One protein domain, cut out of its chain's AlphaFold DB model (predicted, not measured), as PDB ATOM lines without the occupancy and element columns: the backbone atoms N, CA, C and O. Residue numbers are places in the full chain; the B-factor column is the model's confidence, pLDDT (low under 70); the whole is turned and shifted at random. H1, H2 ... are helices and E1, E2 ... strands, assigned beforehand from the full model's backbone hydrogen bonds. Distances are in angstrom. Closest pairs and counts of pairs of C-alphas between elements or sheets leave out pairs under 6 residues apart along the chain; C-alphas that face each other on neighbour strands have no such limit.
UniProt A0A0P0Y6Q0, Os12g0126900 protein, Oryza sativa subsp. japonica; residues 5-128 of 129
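What this domain is: This is residues 5 to 128 of the 129 residues of the protein "Os12g0126900 protein" of Oryza sativa subsp. japonica (UniProt A0A0P0Y6Q0). A small antiparallel sheet of three strands has one long helix, H2, over one face, with the short helix H1 folded back along the side of H2 away from the sheet. The small helices H3 and H4 sit at the two opposite ends of the long axis, and the loop of residues 83 to 93 reaches away from the sheet between E1 and E2. The printed part has 124 residues, with four named helices and three named strands in the order H1 H2 H3 E1 E2 E3 H4; the sheet order is E1 - E2 - E3, and the class is mixed, helices and strands. The whole is loose, with a radius of gyration of the C-alphas of 19.1 A, and flat, with spans of 57 by 43 by 23 A.

Where its parts are: Start at the sheet and find C-alpha 78 at (44.640, -2.339, -44.168), where strand E1, residues 78 to 82, begins; it is 13.5 A long. Strand E2, residues 94 to 100, covers 19.5 A, and strand E3, residues 103 to 108, covers 17.0 A. Next find C-alpha 25 at (53.878, -27.355, -44.771); from there helix H2 runs through residues 25 to 46, 30.2 A from first to last C-alpha, to C-alpha 46 at (33.470, -6.678, -53.127). Helix H1, residues 5 to 13, is 12.6 A long, and helix H3, residues 62 to 68, is 10.0 A long. Helix H4, residues 116 to 126, is 15.8 A long and ends with C-alpha 126 at (60.296, -36.877, -58.237).

How they stand to each other: Look first at the sheet, a meander, each strand the antiparallel neighbour of the one before: E2 is the inner strand, E1 and E3 the edge strands. E1 and E2 form a hairpin, with 145 degrees between their directions; find N 79 and O 97 at 2.9 A and N 97 and O 79 at 2.8 A, within hydrogen-bond range. E2 and E3 form a hairpin too, at 161 degrees, with N 96 and O 107 at 2.8 A and N 105 and O 98 at 3.0 A. The sheet is strongly twisted, but only just, with C-alphas up to 4.2 A off its best plane. H2 is on one face of it, which gives two layers, helix over sheet. Its height over the sheet is 8.6 A, it lies over E2 and E3, and it runs along the strands, at 18 degrees to E3 on the local plane. The closest C-alphas of H2 and E3 are those of Ala 36 and Val 107, 6.1 A apart. H1 touches H2, which meets it with residues 30 to 37 alone; the closest C-alphas, of Leu 11 and Glu 30, are 6.4 A apart. The two run opposite ways as a helical hairpin, at a shallow tilt of 34 degrees, only just short of steep. H4 is close to H2 but not clearly touching, with the C-alphas of Pro 25 and His 118 at 7.7 A, and their lines are about perpendicular at 85 degrees. H3 is apart from H2, and H1, H3 and H4 are not on the sheet. In H1, H2 and H3 every O i to N i+4 pair is within hydrogen-bond range; in H4 it is 6 of 7.

The domain as a whole: The C-alphas farthest apart are those of Asp 53 and Tyr 128, at 57.9 A. The printed part has no cut. The links H1 to H2, H2 to H3 and E1 to E2 are long, and E2 to E3 is tight. In the second of the long links, look for residues 49 to 50 paired antiparallel with residues 55 to 56. The mean pLDDT of the printed part is 81.4, and residues 17 to 22, 83 to 91 and 124 to 128 are under 70.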
ATOM      1  N   GLY A   5      48.828 -14.370 -57.695       90.17
ATOM      2  CA  GLY A   5      47.967 -15.335 -58.383       90.17
ATOM      3  C   GLY A   5      48.724 -16.291 -59.311       90.17
ATOM      4  O   GLY A   5      48.375 -17.468 -59.394       90.17
ATOM      5  N   GLU A   6      49.790 -15.823 -59.970       93.03
ATOM      6  CA  GLU A   6      50.658 -16.681 -60.785       93.03
ATOM      7  C   GLU A   6      51.424 -17.673 -59.898       93.03
ATOM      8  O   GLU A   6      51.484 -18.864 -60.212       93.03
ATOM      9  N   GLY A   7      51.948 -17.197 -58.762       90.36
ATOM     10  CA  GLY A   7      52.620 -18.028 -57.764       90.36
ATOM     11  C   GLY A   7      51.709 -19.120 -57.212       90.36
ATOM     12  O   GLY A   7      52.082 -20.291 -57.226       90.36
ATOM     13  N   LEU A   8      50.481 -18.767 -56.829       92.69
ATOM     14  CA  LEU A   8      49.485 -19.736 -56.367       92.69
ATOM     15  C   LEU A   8      49.148 -20.783 -57.438       92.69
ATOM     16  O   LEU A   8      49.055 -21.972 -57.144       92.69
ATOM     17  N   CYS A   9      48.994 -20.363 -58.699       91.50
ATOM     18  CA  CYS A   9      48.753 -21.289 -59.805       91.50
ATOM     19  C   CYS A   9      49.914 -22.277 -59.991       91.50
ATOM     20  O   CYS A   9      49.684 -23.442 -60.314       91.50
ATOM     21  N   LYS A  10      51.157 -21.829 -59.784       90.58
ATOM     22  CA  LYS A  10      52.339 -22.693 -59.846       90.58
ATOM     23  C   LYS A  10      52.399 -23.670 -58.674       90.58
ATOM     24  O   LYS A  10      52.613 -24.845 -58.937       90.58
ATOM     25  N   LEU A  11      52.146 -23.225 -57.441       87.29
ATOM     26  CA  LEU A  11      52.097 -24.108 -56.264       87.29
ATOM     27  C   LEU A  11      51.102 -25.259 -56.468       87.29
ATOM     28  O   LEU A  11      51.486 -26.419 -56.370       87.29
ATOM     29  N   ARG A  12      49.888 -24.948 -56.936       89.92
ATOM     30  CA  ARG A  12      48.857 -25.951 -57.264       89.92
ATOM     31  C   ARG A  12      49.284 -26.980 -58.300       89.92
ATOM     32  O   ARG A  12      48.834 -28.121 -58.285       89.92
ATOM     33  N   LYS A  13      50.125 -26.575 -59.253       87.00
ATOM     34  CA  LYS A  13      50.630 -27.476 -60.296       87.00
ATOM     35  C   LYS A  13      51.688 -28.437 -59.774       87.00
ATOM     36  O   LYS A  13      51.869 -29.478 -60.396       87.00
ATOM     37  N   LEU A  14      52.364 -28.097 -58.677       82.36
ATOM     38  CA  LEU A  14      53.364 -28.966 -58.066       82.36
ATOM     39  C   LEU A  14      52.742 -30.166 -57.346       82.36
ATOM     40  O   LEU A  14      53.479 -31.102 -57.075       82.36
ATOM     41  N   ARG A  15      51.418 -30.163 -57.091       76.72
ATOM     42  CA  ARG A  15      50.697 -31.255 -56.409       76.72
ATOM     43  C   ARG A  15      51.433 -31.689 -55.141       76.72
ATOM     44  O   ARG A  15      51.841 -32.832 -55.010       76.72
ATOM     45  N   LEU A  16      51.631 -30.727 -54.243       74.43
ATOM     46  CA  LEU A  16      52.401 -30.881 -53.003       74.43
ATOM     47  C   LEU A  16      51.645 -31.682 -51.931       74.43
ATOM     48  O   LEU A  16      52.043 -31.666 -50.770       74.43
ATOM     49  N   ASP A  17      50.545 -32.326 -52.317       68.38
ATOM     50  CA  ASP A  17      49.780 -33.210 -51.459       68.38
ATOM     51  C   ASP A  17      50.671 -34.405 -51.125       68.38
ATOM     52  O   ASP A  17      51.045 -35.178 -52.007       68.38
ATOM     53  N   ASP A  18      51.055 -34.511 -49.856       61.83
ATOM     54  CA  ASP A  18      51.718 -35.707 -49.363       61.83
ATOM     55  C   ASP A  18      50.691 -36.851 -49.362       61.83
ATOM     56  O   ASP A  18      49.542 -36.673 -48.956       61.83
ATOM     57  N   ASP A  19      51.113 -38.039 -49.803       60.17
ATOM     58  CA  ASP A  19      50.333 -39.281 -49.671       60.17
ATOM     59  C   ASP A  19      50.115 -39.670 -48.191       60.17
ATOM     60  O   ASP A  19      49.342 -40.582 -47.887       60.17
ATOM     61  N   ASP A  20      50.813 -38.998 -47.271       61.07
ATOM     62  CA  ASP A  20      50.739 -39.226 -45.836       61.07
ATOM     63  C   ASP A  20      49.651 -38.349 -45.192       61.07
ATOM     64  O   ASP A  20      49.431 -37.204 -45.581       61.07
ATOM     65  N   ASP A  21      48.998 -38.865 -44.149       62.29
ATOM     66  CA  ASP A  21      47.833 -38.261 -43.463       62.29
ATOM     67  C   ASP A  21      48.167 -36.929 -42.734       62.29
ATOM     68  O   ASP A  21      47.366 -36.358 -41.989       62.29
ATOM     69  N   THR A  22      49.386 -36.417 -42.922       66.60
ATOM     70  CA  THR A  22      49.868 -35.146 -42.391       66.60
ATOM     71  C   THR A  22      49.900 -34.081 -43.478       66.60
ATOM     72  O   THR A  22      50.644 -34.188 -44.447       66.60
ATOM     73  N   THR A  23      49.160 -32.986 -43.281       73.88
ATOM     74  CA  THR A  23      49.221 -31.822 -44.174       73.88
ATOM     75  C   THR A  23      50.648 -31.280 -44.269       73.88
ATOM     76  O   THR A  23      51.166 -30.705 -43.303       73.88
ATOM     77  N   SER A  24      51.238 -31.402 -45.458       85.46
ATOM     78  CA  SER A  24      52.534 -30.827 -45.800       85.46
ATOM     79  C   SER A  24      52.591 -29.332 -45.456       85.46
ATOM     80  O   SER A  24      51.619 -28.604 -45.707       85.46
ATOM     81  N   PRO A  25      53.721 -28.800 -44.947       90.02
ATOM     82  CA  PRO A  25      53.878 -27.355 -44.771       90.02
ATOM     83  C   PRO A  25      53.704 -26.586 -46.087       90.02
ATOM     84  O   PRO A  25      53.309 -25.421 -46.059       90.02
ATOM     85  N   PHE A  26      53.960 -27.228 -47.230       89.65
ATOM     86  CA  PHE A  26      53.774 -26.621 -48.541       89.65
ATOM     87  C   PHE A  26      52.302 -26.518 -48.944       89.65
ATOM     88  O   PHE A  26      51.888 -25.441 -49.371       89.65
ATOM     89  N   SER A  27      51.500 -27.571 -48.745       88.51
ATOM     90  CA  SER A  27      50.047 -27.518 -48.973       88.51
ATOM     91  C   SER A  27      49.381 -26.504 -48.048       88.51
ATOM     92  O   SER A  27      48.617 -25.660 -48.508       88.51
ATOM     93  N   ARG A  28      49.764 -26.473 -46.761       89.89
ATOM     94  CA  ARG A  28      49.282 -25.439 -45.827       89.89
ATOM     95  C   ARG A  28      49.635 -24.032 -46.310       89.89
ATOM     96  O   ARG A  28      48.797 -23.138 -46.276       89.89
ATOM     97  N   PHE A  29      50.872 -23.819 -46.753       92.35
ATOM     98  CA  PHE A  29      51.285 -22.522 -47.278       92.35
ATOM     99  C   PHE A  29      50.510 -22.143 -48.549       92.35
ATOM    100  O   PHE A  29      50.111 -20.988 -48.693       92.35
ATOM    101  N   GLU A  30      50.247 -23.094 -49.449       92.63
ATOM    102  CA  GLU A  30      49.398 -22.871 -50.622       92.63
ATOM    103  C   GLU A  30      47.992 -22.403 -50.218       92.63
ATOM    104  O   GLU A  30      47.502 -21.395 -50.738       92.63
ATOM    105  N   GLU A  31      47.361 -23.094 -49.270       92.48
ATOM    106  CA  GLU A  31      46.042 -22.734 -48.744       92.48
ATOM    107  C   GLU A  31      46.042 -21.335 -48.121       92.48
ATOM    108  O   GLU A  31      45.133 -20.538 -48.376       92.48
ATOM    109  N   GLU A  32      47.081 -20.992 -47.354       94.01
ATOM    110  CA  GLU A  32      47.236 -19.657 -46.778       94.01
ATOM    111  C   GLU A  32      47.375 -18.583 -47.869       94.01
ATOM    112  O   GLU A  32      46.713 -17.544 -47.803       94.01
ATOM    113  N   VAL A  33      48.172 -18.833 -48.916       95.03
ATOM    114  CA  VAL A  33      48.298 -17.927 -50.071       95.03
ATOM    115  C   VAL A  33      46.959 -17.775 -50.798       95.03
ATOM    116  O   VAL A  33      46.577 -16.655 -51.152       95.03
ATOM    117  N   ALA A  34      46.215 -18.866 -50.989       95.61
ATOM    118  CA  ALA A  34      44.884 -18.832 -51.587       95.61
ATOM    119  C   ALA A  34      43.903 -18.003 -50.750       95.61
ATOM    120  O   ALA A  34      43.164 -17.176 -51.295       95.61
ATOM    121  N   ALA A  35      43.931 -18.173 -49.427       96.44
ATOM    122  CA  ALA A  35      43.122 -17.396 -48.501       96.44
ATOM    123  C   ALA A  35      43.480 -15.905 -48.555       96.44
ATOM    124  O   ALA A  35      42.579 -15.065 -48.618       96.44
ATOM    125  N   ALA A  36      44.772 -15.562 -48.596       95.21
ATOM    126  CA  ALA A  36      45.238 -14.182 -48.716       95.21
ATOM    127  C   ALA A  36      44.821 -13.542 -50.050       95.21
ATOM    128  O   ALA A  36      44.344 -12.405 -50.069       95.21
ATOM    129  N   LEU A  37      44.921 -14.273 -51.163       95.21
ATOM    130  CA  LEU A  37      44.478 -13.786 -52.469       95.21
ATOM    131  C   LEU A  37      42.959 -13.553 -52.499       95.21
ATOM    132  O   LEU A  37      42.502 -12.511 -52.967       95.21
ATOM    133  N   ASN A  38      42.176 -14.486 -51.950       95.20
ATOM    134  CA  ASN A  38      40.728 -14.331 -51.828       95.20
ATOM    135  C   ASN A  38      40.352 -13.162 -50.904       95.20
ATOM    136  O   ASN A  38      39.419 -12.412 -51.190       95.20
ATOM    137  N   PHE A  39      41.096 -12.968 -49.813       94.84
ATOM    138  CA  PHE A  39      40.932 -11.819 -48.930       94.84
ATOM    139  C   PHE A  39      41.144 -10.507 -49.686       94.84
ATOM    140  O   PHE A  39      40.290  -9.627 -49.599       94.84
ATOM    141  N   ILE A  40      42.222 -10.387 -50.468       91.56
ATOM    142  CA  ILE A  40      42.498  -9.198 -51.289       91.56
ATOM    143  C   ILE A  40      41.379  -8.982 -52.309       91.56
ATOM    144  O   ILE A  40      40.830  -7.886 -52.379       91.56
ATOM    145  N   TYR A  41      40.983 -10.027 -53.044       90.86
ATOM    146  CA  TYR A  41      39.871  -9.950 -53.995       90.86
ATOM    147  C   TYR A  41      38.600  -9.427 -53.317       90.86
ATOM    148  O   TYR A  41      37.999  -8.450 -53.762       90.86
ATOM    149  N   ARG A  42      38.210 -10.030 -52.192       89.64
ATOM    150  CA  ARG A  42      36.992  -9.654 -51.478       89.64
ATOM    151  C   ARG A  42      37.067  -8.224 -50.951       89.64
ATOM    152  O   ARG A  42      36.092  -7.493 -51.047       89.64
ATOM    153  N   THR A  43      38.204  -7.817 -50.400       88.93
ATOM    154  CA  THR A  43      38.358  -6.503 -49.760       88.93
ATOM    155  C   THR A  43      38.522  -5.360 -50.760       88.93
ATOM    156  O   THR A  43      38.003  -4.273 -50.523       88.93
ATOM    157  N   GLN A  44      39.167  -5.605 -51.904       83.90
ATOM    158  CA  GLN A  44      39.382  -4.599 -52.952       83.90
ATOM    159  C   GLN A  44      38.294  -4.566 -54.024       83.90
ATOM    160  O   GLN A  44      38.136  -3.548 -54.689       83.90
ATOM    161  N   LYS A  45      37.556  -5.661 -54.217       84.20
ATOM    162  CA  LYS A  45      36.506  -5.729 -55.232       84.20
ATOM    163  C   LYS A  45      35.119  -5.662 -54.622       84.20
ATOM    164  O   LYS A  45      34.336  -4.796 -54.982       84.20
ATOM    165  N   GLU A  46      34.825  -6.549 -53.679       82.32
ATOM    166  CA  GLU A  46      33.470  -6.678 -53.127       82.32
ATOM    167  C   GLU A  46      33.202  -5.705 -51.972       82.32
ATOM    168  O   GLU A  46      32.066  -5.290 -51.770       82.32
ATOM    169  N   LEU A  47      34.233  -5.344 -51.196       80.13
ATOM    170  CA  LEU A  47      34.097  -4.496 -50.002       80.13
ATOM    171  C   LEU A  47      34.674  -3.089 -50.155       80.13
ATOM    172  O   LEU A  47      34.567  -2.289 -49.224       80.13
ATOM    173  N   ALA A  48      35.285  -2.773 -51.295       73.92
ATOM    174  CA  ALA A  48      35.998  -1.512 -51.464       73.92
ATOM    175  C   ALA A  48      35.094  -0.277 -51.427       73.92
ATOM    176  O   ALA A  48      35.597   0.806 -51.163       73.92
ATOM    177  N   ALA A  49      33.786  -0.441 -51.635       74.96
ATOM    178  CA  ALA A  49      32.770   0.601 -51.514       74.96
ATOM    179  C   ALA A  49      31.597   0.129 -50.634       74.96
ATOM    180  O   ALA A  49      30.433   0.225 -51.027       74.96
ATOM    181  N   CYS A  50      31.902  -0.466 -49.479       76.96
ATOM    182  CA  CYS A  50      30.893  -0.908 -48.519       76.96
ATOM    183  C   CYS A  50      30.784   0.044 -47.326       76.96
ATOM    184  O   CYS A  50      31.744   0.234 -46.578       76.96
ATOM    185  N   THR A  51      29.583   0.561 -47.104       75.17
ATOM    186  CA  THR A  51      29.128   1.124 -45.831       75.17
ATOM    187  C   THR A  51      28.238   0.106 -45.112       75.17
ATOM    188  O   THR A  51      28.092  -1.041 -45.547       75.17
ATOM    189  N   ASP A  52      27.649   0.508 -43.988       77.52
ATOM    190  CA  ASP A  52      26.701  -0.333 -43.254       77.52
ATOM    191  C   ASP A  52      25.385  -0.531 -44.033       77.52
ATOM    192  O   ASP A  52      24.763  -1.585 -43.918       77.52
ATOM    193  N   ASP A  53      25.024   0.431 -44.892       79.51
ATOM    194  CA  ASP A  53      23.751   0.455 -45.625       79.51
ATOM    195  C   ASP A  53      23.858  -0.027 -47.081       79.51
ATOM    196  O   ASP A  53      22.887  -0.530 -47.648       79.51
ATOM    197  N   LEU A  54      25.024   0.144 -47.716       78.92
ATOM    198  CA  LEU A  54      25.215  -0.129 -49.140       78.92
ATOM    199  C   LEU A  54      26.586  -0.745 -49.407       78.92
ATOM    200  O   LEU A  54      27.592  -0.312 -48.859       78.92
ATOM    201  N   CYS A  55      26.628  -1.710 -50.320       79.68
ATOM    202  CA  CYS A  55      27.859  -2.260 -50.870       79.68
ATOM    203  C   CYS A  55      27.835  -2.163 -52.390       79.68
ATOM    204  O   CYS A  55      26.893  -2.645 -53.021       79.68
ATOM    205  N   LEU A  56      28.879  -1.573 -52.968       79.72
ATOM    206  CA  LEU A  56      29.085  -1.554 -54.412       79.72
ATOM    207  C   LEU A  56      30.319  -2.382 -54.771       79.72
ATOM    208  O   LEU A  56      31.416  -2.138 -54.269       79.72
ATOM    209  N   THR A  57      30.137  -3.353 -55.662       82.80
ATOM    210  CA  THR A  57      31.249  -4.126 -56.216       82.80
ATOM    211  C   THR A  57      32.026  -3.264 -57.214       82.80
ATOM    212  O   THR A  57      31.452  -2.687 -58.138       82.80
ATOM    213  N   MET A  58      33.347  -3.210 -57.062       83.04
ATOM    214  CA  MET A  58      34.257  -2.600 -58.031       83.04
ATOM    215  C   MET A  58      34.496  -3.556 -59.201       83.04
ATOM    216  O   MET A  58      35.446  -4.334 -59.223       83.04
ATOM    217  N   ASP A  59      33.620  -3.521 -60.197       83.28
ATOM    218  CA  ASP A  59      33.717  -4.363 -61.394       83.28
ATOM    219  C   ASP A  59      34.641  -3.792 -62.486       83.28
ATOM    220  O   ASP A  59      34.857  -4.439 -63.510       83.28
ATOM    221  N   GLY A  60      35.209  -2.602 -62.263       81.36
ATOM    222  CA  GLY A  60      36.064  -1.899 -63.220       81.36
ATOM    223  C   GLY A  60      35.293  -1.017 -64.207       81.36
ATOM    224  O   GLY A  60      35.904  -0.365 -65.055       81.36
ATOM    225  N   SER A  61      33.962  -0.956 -64.108       86.29
ATOM    226  CA  SER A  61      33.154  -0.025 -64.896       86.29
ATOM    227  C   SER A  61      33.365   1.418 -64.433       86.29
ATOM    228  O   SER A  61      33.559   1.685 -63.245       86.29
ATOM    229  N   ALA A  62      33.247   2.378 -65.354       85.12
ATOM    230  CA  ALA A  62      33.305   3.801 -65.019       85.12
ATOM    231  C   ALA A  62      32.271   4.192 -63.943       85.12
ATOM    232  O   ALA A  62      32.576   4.987 -63.058       85.12
ATOM    233  N   THR A  63      31.081   3.585 -63.981       84.16
ATOM    234  CA  THR A  63      30.018   3.799 -62.991       84.16
ATOM    235  C   THR A  63      30.441   3.352 -61.594       84.16
ATOM    236  O   THR A  63      30.222   4.095 -60.641       84.16
ATOM    237  N   SER A  64      31.087   2.185 -61.453       81.36
ATOM    238  CA  SER A  64      31.565   1.713 -60.144       81.36
ATOM    239  C   SER A  64      32.548   2.704 -59.506       81.36
ATOM    240  O   SER A  64      32.410   3.038 -58.331       81.36
ATOM    241  N   TYR A  65      33.467   3.269 -60.298       78.24
ATOM    242  CA  TYR A  65      34.417   4.285 -59.834       78.24
ATOM    243  C   TYR A  65      33.753   5.630 -59.515       78.24
ATOM    244  O   TYR A  65      34.120   6.280 -58.538       78.24
ATOM    245  N   GLN A  66      32.766   6.052 -60.309       82.41
ATOM    246  CA  GLN A  66      32.007   7.278 -60.041       82.41
ATOM    247  C   GLN A  66      31.210   7.177 -58.739       82.41
ATOM    248  O   GLN A  66      31.207   8.124 -57.956       82.41
ATOM    249  N   LEU A  67      30.563   6.033 -58.496       77.31
ATOM    250  CA  LEU A  67      29.789   5.801 -57.279       77.31
ATOM    251  C   LEU A  67      30.678   5.623 -56.039       77.31
ATOM    252  O   LEU A  67      30.280   6.049 -54.958       77.31
ATOM    253  N   LEU A  68      31.877   5.042 -56.186       76.45
ATOM    254  CA  LEU A  68      32.877   4.975 -55.113       76.45
ATOM    255  C   LEU A  68      33.255   6.382 -54.622       76.45
ATOM    256  O   LEU A  68      33.440   6.596 -53.424       76.45
ATOM    257  N   GLY A  69      33.355   7.351 -55.538       77.50
ATOM    258  CA  GLY A  69      33.701   8.731 -55.212       77.50
ATOM    259  C   GLY A  69      34.999   8.817 -54.402       77.50
ATOM    260  O   GLY A  69      36.022   8.262 -54.793       77.50
ATOM    261  N   ASN A  70      34.946   9.488 -53.247       75.93
ATOM    262  CA  ASN A  70      36.071   9.607 -52.308       75.93
ATOM    263  C   ASN A  70      35.993   8.595 -51.151       75.93
ATOM    264  O   ASN A  70      36.503   8.872 -50.061       75.93
ATOM    265  N   PHE A  71      35.311   7.458 -51.331       75.88
ATOM    266  CA  PHE A  71      35.191   6.463 -50.271       75.88
ATOM    267  C   PHE A  71      36.573   6.064 -49.744       75.88
ATOM    268  O   PHE A  71      37.490   5.763 -50.508       75.88
ATOM    269  N   ALA A  72      36.711   6.106 -48.418       72.90
ATOM    270  CA  ALA A  72      37.950   5.828 -47.700       72.90
ATOM    271  C   ALA A  72      39.183   6.627 -48.174       72.90
ATOM    272  O   ALA A  72      40.312   6.246 -47.858       72.90
ATOM    273  N   ALA A  73      39.008   7.747 -48.885       80.20
ATOM    274  CA  ALA A  73      40.124   8.584 -49.308       80.20
ATOM    275  C   ALA A  73      40.950   9.026 -48.086       80.20
ATOM    276  O   ALA A  73      40.431   9.598 -47.125       80.20
ATOM    277  N   GLY A  74      42.247   8.706 -48.105       82.98
ATOM    278  CA  GLY A  74      43.173   8.980 -47.002       82.98
ATOM    279  C   GLY A  74      43.030   8.069 -45.775       82.98
ATOM    280  O   GLY A  74      43.790   8.228 -44.821       82.98
ATOM    281  N   GLN A  75      42.102   7.109 -45.772       84.49
ATOM    282  CA  GLN A  75      41.927   6.167 -44.667       84.49
ATOM    283  C   GLN A  75      42.833   4.945 -44.834       84.49
ATOM    284  O   GLN A  75      42.979   4.383 -45.920       84.49
ATOM    285  N   LYS A  76      43.419   4.483 -43.725       87.18
ATOM    286  CA  LYS A  76      44.212   3.251 -43.698       87.18
ATOM    287  C   LYS A  76      43.296   2.051 -43.460       87.18
ATOM    288  O   LYS A  76      43.073   1.658 -42.320       87.18
ATOM    289  N   LEU A  77      42.788   1.471 -44.545       88.14
ATOM    290  CA  LEU A  77      41.877   0.322 -44.472       88.14
ATOM    291  C   LEU A  77      42.578  -0.989 -44.103       88.14
ATOM    292  O   LEU A  77      41.958  -1.852 -43.493       88.14
ATOM    293  N   TYR A  78      43.857  -1.138 -44.455       92.18
ATOM    294  CA  TYR A  78      44.640  -2.339 -44.168       92.18
ATOM    295  C   TYR A  78      45.674  -2.072 -43.080       92.18
ATOM    296  O   TYR A  78      46.441  -1.104 -43.141       92.18
ATOM    297  N   ARG A  79      45.750  -2.976 -42.107       92.15
ATOM    298  CA  ARG A  79      46.792  -2.983 -41.078       92.15
ATOM    299  C   ARG A  79      47.282  -4.401 -40.821       92.15
ATOM    300  O   ARG A  79      46.530  -5.356 -40.981       92.15
ATOM    301  N   LEU A  80      48.543  -4.515 -40.430       92.10
ATOM    302  CA  LEU A  80      49.142  -5.764 -39.979       92.10
ATOM    303  C   LEU A  80      49.152  -5.752 -38.451       92.10
ATOM    304  O   LEU A  80      49.650  -4.795 -37.859       92.10
ATOM    305  N   GLU A  81      48.603  -6.791 -37.833       90.46
ATOM    306  CA  GLU A  81      48.638  -6.999 -36.386       90.46
ATOM    307  C   GLU A  81      49.197  -8.389 -36.092       90.46
ATOM    308  O   GLU A  81      48.817  -9.370 -36.725       90.46
ATOM    309  N   THR A  82      50.098  -8.485 -35.123       84.61
ATOM    310  CA  THR A  82      50.489  -9.759 -34.519       84.61
ATOM    311  C   THR A  82      49.572  -9.985 -33.332       84.61
ATOM    312  O   THR A  82      49.567  -9.172 -32.406       84.61
ATOM    313  N   ALA A  83      48.766 -11.046 -33.358       67.26
ATOM    314  CA  ALA A  83      47.914 -11.368 -32.224       67.26
ATOM    315  C   ALA A  83      48.803 -11.778 -31.040       67.26
ATOM    316  O   ALA A  83      49.282 -12.905 -30.983       67.26
ATOM    317  N   THR A  84      49.047 -10.860 -30.107       61.43
ATOM    318  CA  THR A  84      49.509 -11.200 -28.762       61.43
ATOM    319  C   THR A  84      48.258 -11.554 -27.969       61.43
ATOM    320  O   THR A  84      47.398 -10.693 -27.774       61.43
ATOM    321  N   GLY A  85      48.106 -12.816 -27.566       54.32
ATOM    322  CA  GLY A  85      47.051 -13.198 -26.631       54.32
ATOM    323  C   GLY A  85      47.122 -12.317 -25.384       54.32
ATOM    324  O   GLY A  85      48.191 -11.803 -25.051       54.32
ATOM    325  N   ALA A  86      45.994 -12.120 -24.697       55.13
ATOM    326  CA  ALA A  86      45.962 -11.344 -23.452       55.13
ATOM    327  C   ALA A  86      46.966 -11.877 -22.406       55.13
ATOM    328  O   ALA A  86      47.505 -11.098 -21.627       55.13
ATOM    329  N   ASP A  87      47.279 -13.173 -22.476       57.74
ATOM    330  CA  ASP A  87      48.236 -13.863 -21.609       57.74
ATOM    331  C   ASP A  87      49.660 -13.945 -22.200       57.74
ATOM    332  O   ASP A  87      50.497 -14.703 -21.718       57.74
ATOM    333  N   GLY A  88      49.954 -13.214 -23.283       53.45
ATOM    334  CA  GLY A  88      51.212 -13.341 -24.030       53.45
ATOM    335  C   GLY A  88      51.316 -14.619 -24.874       53.45
ATOM    336  O   GLY A  88      52.198 -14.704 -25.720       53.45
ATOM    337  N   ASP A  89      50.373 -15.553 -24.723       54.24
ATOM    338  CA  ASP A  89      50.270 -16.842 -25.433       54.24
ATOM    339  C   ASP A  89      49.650 -16.726 -26.839       54.24
ATOM    340  O   ASP A  89      49.017 -17.636 -27.367       54.24
ATOM    341  N   GLY A  90      49.764 -15.554 -27.465       55.80
ATOM    342  CA  GLY A  90      49.411 -15.465 -28.877       55.80
ATOM    343  C   GLY A  90      50.432 -16.247 -29.688       55.80
ATOM    344  O   GLY A  90      51.622 -16.090 -29.445       55.80
ATOM    345  N   ASP A  91      49.994 -16.985 -30.709       63.32
ATOM    346  CA  ASP A  91      50.863 -17.710 -31.661       63.32
ATOM    347  C   ASP A  91      51.862 -16.780 -32.406       63.32
ATOM    348  O   ASP A  91      52.582 -17.182 -33.311       63.32
ATOM    349  N   GLY A  92      51.881 -15.475 -32.093       75.38
ATOM    350  CA  GLY A  92      52.738 -14.475 -32.727       75.38
ATOM    351  C   GLY A  92      52.411 -14.272 -34.203       75.38
ATOM    352  O   GLY A  92      53.129 -13.557 -34.901       75.38
ATOM    353  N   VAL A  93      51.326 -14.883 -34.688       83.54
ATOM    354  CA  VAL A  93      51.038 -14.980 -36.110       83.54
ATOM    355  C   VAL A  93      50.639 -13.613 -36.664       83.54
ATOM    356  O   VAL A  93      49.623 -13.037 -36.245       83.54
ATOM    357  N   PRO A  94      51.397 -13.089 -37.641       89.87
ATOM    358  CA  PRO A  94      51.033 -11.861 -38.322       89.87
ATOM    359  C   PRO A  94      49.719 -12.055 -39.083       89.87
ATOM    360  O   PRO A  94      49.538 -13.000 -39.848       89.87
ATOM    361  N   THR A  95      48.793 -11.131 -38.872       92.08
ATOM    362  CA  THR A  95      47.452 -11.129 -39.451       92.08
ATOM    363  C   THR A  95      47.221  -9.810 -40.176       92.08
ATOM    364  O   THR A  95      47.435  -8.731 -39.623       92.08
ATOM    365  N   ILE A  96      46.754  -9.886 -41.419       93.48
ATOM    366  CA  ILE A  96      46.296  -8.728 -42.181       93.48
ATOM    367  C   ILE A  96      44.832  -8.492 -41.827       93.48
ATOM    368  O   ILE A  96      44.001  -9.396 -41.916       93.48
ATOM    369  N   ILE A  97      44.510  -7.265 -41.440       92.44
ATOM    370  CA  ILE A  97      43.163  -6.844 -41.076       92.44
ATOM    371  C   ILE A  97      42.727  -5.761 -42.045       92.44
ATOM    372  O   ILE A  97      43.444  -4.781 -42.250       92.44
ATOM    373  N   PHE A  98      41.539  -5.949 -42.607       91.39
ATOM    374  CA  PHE A  98      40.820  -4.931 -43.346       91.39
ATOM    375  C   PHE A  98      39.673  -4.420 -42.482       91.39
ATOM    376  O   PHE A  98      38.824  -5.203 -42.043       91.39
ATOM    377  N   SER A  99      39.663  -3.109 -42.266       86.98
ATOM    378  CA  SER A  99      38.651  -2.408 -41.487       86.98
ATOM    379  C   SER A  99      38.063  -1.288 -42.333       86.98
ATOM    380  O   SER A  99      38.710  -0.262 -42.543       86.98
ATOM    381  N   ALA A 100      36.833  -1.481 -42.801       80.55
ATOM    382  CA  ALA A 100      36.046  -0.450 -43.468       80.55
ATOM    383  C   ALA A 100      34.646  -0.418 -42.846       80.55
ATOM    384  O   ALA A 100      33.971  -1.448 -42.778       80.55
ATOM    385  N   SER A 101      34.205   0.760 -42.396       73.01
ATOM    386  CA  SER A 101      32.945   0.916 -41.655       73.01
ATOM    387  C   SER A 101      32.883  -0.028 -40.435       73.01
ATOM    388  O   SER A 101      33.886  -0.204 -39.741       73.01
ATOM    389  N   SER A 102      31.738  -0.670 -40.181       70.20
ATOM    390  CA  SER A 102      31.561  -1.695 -39.144       70.20
ATOM    391  C   SER A 102      32.175  -3.064 -39.483       70.20
ATOM    392  O   SER A 102      32.147  -3.979 -38.657       70.20
ATOM    393  N   ARG A 103      32.738  -3.246 -40.689       76.42
ATOM    394  CA  ARG A 103      33.227  -4.547 -41.158       76.42
ATOM    395  C   ARG A 103      34.711  -4.713 -40.872       76.42
ATOM    396  O   ARG A 103      35.555  -4.043 -41.464       76.42
ATOM    397  N   LEU A 104      35.011  -5.687 -40.019       85.81
ATOM    398  CA  LEU A 104      36.364  -6.147 -39.740       85.81
ATOM    399  C   LEU A 104      36.519  -7.575 -40.256       85.81
ATOM    400  O   LEU A 104      35.943  -8.517 -39.712       85.81
ATOM    401  N   VAL A 105      37.322  -7.739 -41.304       90.64
ATOM    402  CA  VAL A 105      37.721  -9.054 -41.818       90.64
ATOM    403  C   VAL A 105      39.229  -9.197 -41.713       90.64
ATOM    404  O   VAL A 105      39.969  -8.215 -41.759       90.64
ATOM    405  N   ARG A 106      39.697 -10.430 -41.541       92.63
ATOM    406  CA  ARG A 106      41.111 -10.719 -41.313       92.63
ATOM    407  C   ARG A 106      41.557 -11.952 -42.080       92.63
ATOM    408  O   ARG A 106      40.745 -12.839 -42.337       92.63
ATOM    409  N   VAL A 107      42.841 -12.006 -42.396       94.79
ATOM    410  CA  VAL A 107      43.502 -13.184 -42.954       94.79
ATOM    411  C   VAL A 107      44.892 -13.318 -42.349       94.79
ATOM    412  O   VAL A 107      45.570 -12.316 -42.111       94.79
ATOM    413  N   LYS A 108      45.319 -14.549 -42.079       92.85
ATOM    414  CA  LYS A 108      46.696 -14.830 -41.676       92.85
ATOM    415  C   LYS A 108      47.647 -14.432 -42.808       92.85
ATOM    416  O   LYS A 108      47.337 -14.642 -43.980       92.85
ATOM    417  N   LEU A 109      48.795 -13.854 -42.466       92.76
ATOM    418  CA  LEU A 109      49.861 -13.652 -43.437       92.76
ATOM    419  C   LEU A 109      50.457 -15.024 -43.802       92.76
ATOM    420  O   LEU A 109      50.922 -15.722 -42.893       92.76
ATOM    421  N   PRO A 110      50.470 -15.413 -45.090       92.53
ATOM    422  CA  PRO A 110      50.980 -16.718 -45.490       92.53
ATOM    423  C   PRO A 110      52.428 -16.901 -45.049       92.53
ATOM    424  O   PRO A 110      53.279 -16.063 -45.359       92.53
ATOM    425  N   THR A 111      52.705 -17.979 -44.319       91.36
ATOM    426  CA  THR A 111      54.025 -18.239 -43.733       91.36
ATOM    427  C   THR A 111      54.459 -19.666 -44.029       91.36
ATOM    428  O   THR A 111      53.833 -20.625 -43.584       91.36
ATOM    429  N   LEU A 112      55.559 -19.814 -44.770       91.17
ATOM    430  CA  LEU A 112      56.142 -21.121 -45.051       91.17
ATOM    431  C   LEU A 112      57.094 -21.521 -43.921       91.17
ATOM    432  O   LEU A 112      58.220 -21.032 -43.846       91.17
ATOM    433  N   SER A 113      56.650 -22.455 -43.085       89.52
ATOM    434  CA  SER A 113      57.473 -23.085 -42.048       89.52
ATOM    435  C   SER A 113      57.865 -24.494 -42.486       89.52
ATOM    436  O   SER A 113      57.281 -25.481 -42.042       89.52
ATOM    437  N   ALA A 114      58.830 -24.585 -43.400       90.09
ATOM    438  CA  ALA A 114      59.367 -25.848 -43.901       90.09
ATOM    439  C   ALA A 114      60.805 -26.080 -43.409       90.09
ATOM    440  O   ALA A 114      61.519 -25.142 -43.061       90.09
ATOM    441  N   THR A 115      61.226 -27.343 -43.389       90.86
ATOM    442  CA  THR A 115      62.583 -27.770 -43.028       90.86
ATOM    443  C   THR A 115      63.221 -28.420 -44.252       90.86
ATOM    444  O   THR A 115      62.531 -28.751 -45.218       90.86
ATOM    445  N   GLU A 116      64.532 -28.650 -44.214       90.01
ATOM    446  CA  GLU A 116      65.221 -29.388 -45.280       90.01
ATOM    447  C   GLU A 116      64.670 -30.809 -45.461       90.01
ATOM    448  O   GLU A 116      64.617 -31.302 -46.582       90.01
ATOM    449  N   GLN A 117      64.184 -31.444 -44.389       87.35
ATOM    450  CA  GLN A 117      63.560 -32.770 -44.463       87.35
ATOM    451  C   GLN A 117      62.271 -32.744 -45.290       87.35
ATOM    452  O   GLN A 117      62.076 -33.615 -46.132       87.35
ATOM    453  N   HIS A 118      61.433 -31.715 -45.110       85.53
ATOM    454  CA  HIS A 118      60.231 -31.533 -45.927       85.53
ATOM    455  C   HIS A 118      60.585 -31.325 -47.411       85.53
ATOM    456  O   HIS A 118      59.886 -31.821 -48.286       85.53
ATOM    457  N   LEU A 119      61.687 -30.628 -47.713       84.21
ATOM    458  CA  LEU A 119      62.161 -30.459 -49.094       84.21
ATOM    459  C   LEU A 119      62.710 -31.761 -49.691       84.21
ATOM    460  O   LEU A 119      62.429 -32.064 -50.849       84.21
ATOM    461  N   ALA A 120      63.481 -32.528 -48.918       84.58
ATOM    462  CA  ALA A 120      64.037 -33.804 -49.359       84.58
ATOM    463  C   ALA A 120      62.935 -34.831 -49.667       84.58
ATOM    464  O   ALA A 120      63.039 -35.554 -50.655       84.58
ATOM    465  N   ALA A 121      61.853 -34.844 -48.877       80.86
ATOM    466  CA  ALA A 121      60.691 -35.696 -49.124       80.86
ATOM    467  C   ALA A 121      60.086 -35.464 -50.521       80.86
ATOM    468  O   ALA A 121      59.808 -36.427 -51.230       80.86
ATOM    469  N   LEU A 122      59.997 -34.204 -50.972       74.95
ATOM    470  CA  LEU A 122      59.503 -33.872 -52.316       74.95
ATOM    471  C   LEU A 122      60.442 -34.334 -53.443       74.95
ATOM    472  O   LEU A 122      59.978 -34.674 -54.532       74.95
ATOM    473  N   GLN A 123      61.760 -34.330 -53.216       71.72
ATOM    474  CA  GLN A 123      62.736 -34.764 -54.224       71.72
ATOM    475  C   GLN A 123      62.692 -36.278 -54.439       71.72
ATOM    476  O   GLN A 123      62.699 -36.720 -55.587       71.72
ATOM    477  N   CYS A 124      62.565 -37.057 -53.362       60.13
ATOM    478  CA  CYS A 124      62.423 -38.512 -53.444       60.13
ATOM    479  C   CYS A 124      61.197 -38.926 -54.275       60.13
ATOM    480  O   CYS A 124      61.274 -39.884 -55.042       60.13
ATOM    481  N   THR A 125      60.093 -38.176 -54.184       57.16
ATOM    482  CA  THR A 125      58.887 -38.421 -54.991       57.16
ATOM    483  C   THR A 125      59.122 -38.155 -56.483       57.16
ATOM    484  O   THR A 125      58.551 -38.842 -57.328       57.16
ATOM    485  N   SER A 126      59.994 -37.201 -56.835       56.84
ATOM    486  CA  SER A 126      60.296 -36.877 -58.237       56.84
ATOM    487  C   SER A 126      61.240 -37.873 -58.916       56.84
ATOM    488  O   SER A 126      61.223 -37.938 -60.142       56.84
ATOM    489  N   GLU A 127      62.071 -38.614 -58.177       56.53
ATOM    490  CA  GLU A 127      63.008 -39.586 -58.771       56.53
ATOM    491  C   GLU A 127      62.334 -40.908 -59.185       56.53
ATOM    492  O   GLU A 127      62.948 -41.721 -59.875       56.53
ATOM    493  N   TYR A 128      61.069 -41.119 -58.805       48.40
ATOM    494  CA  TYR A 128      60.303 -42.330 -59.123       48.40
ATOM    495  C   TYR A 128      59.313 -42.180 -60.296       48.40
ATOM    496  O   TYR A 128      58.551 -43.114 -60.563       48.40
TER     497      TYR A 128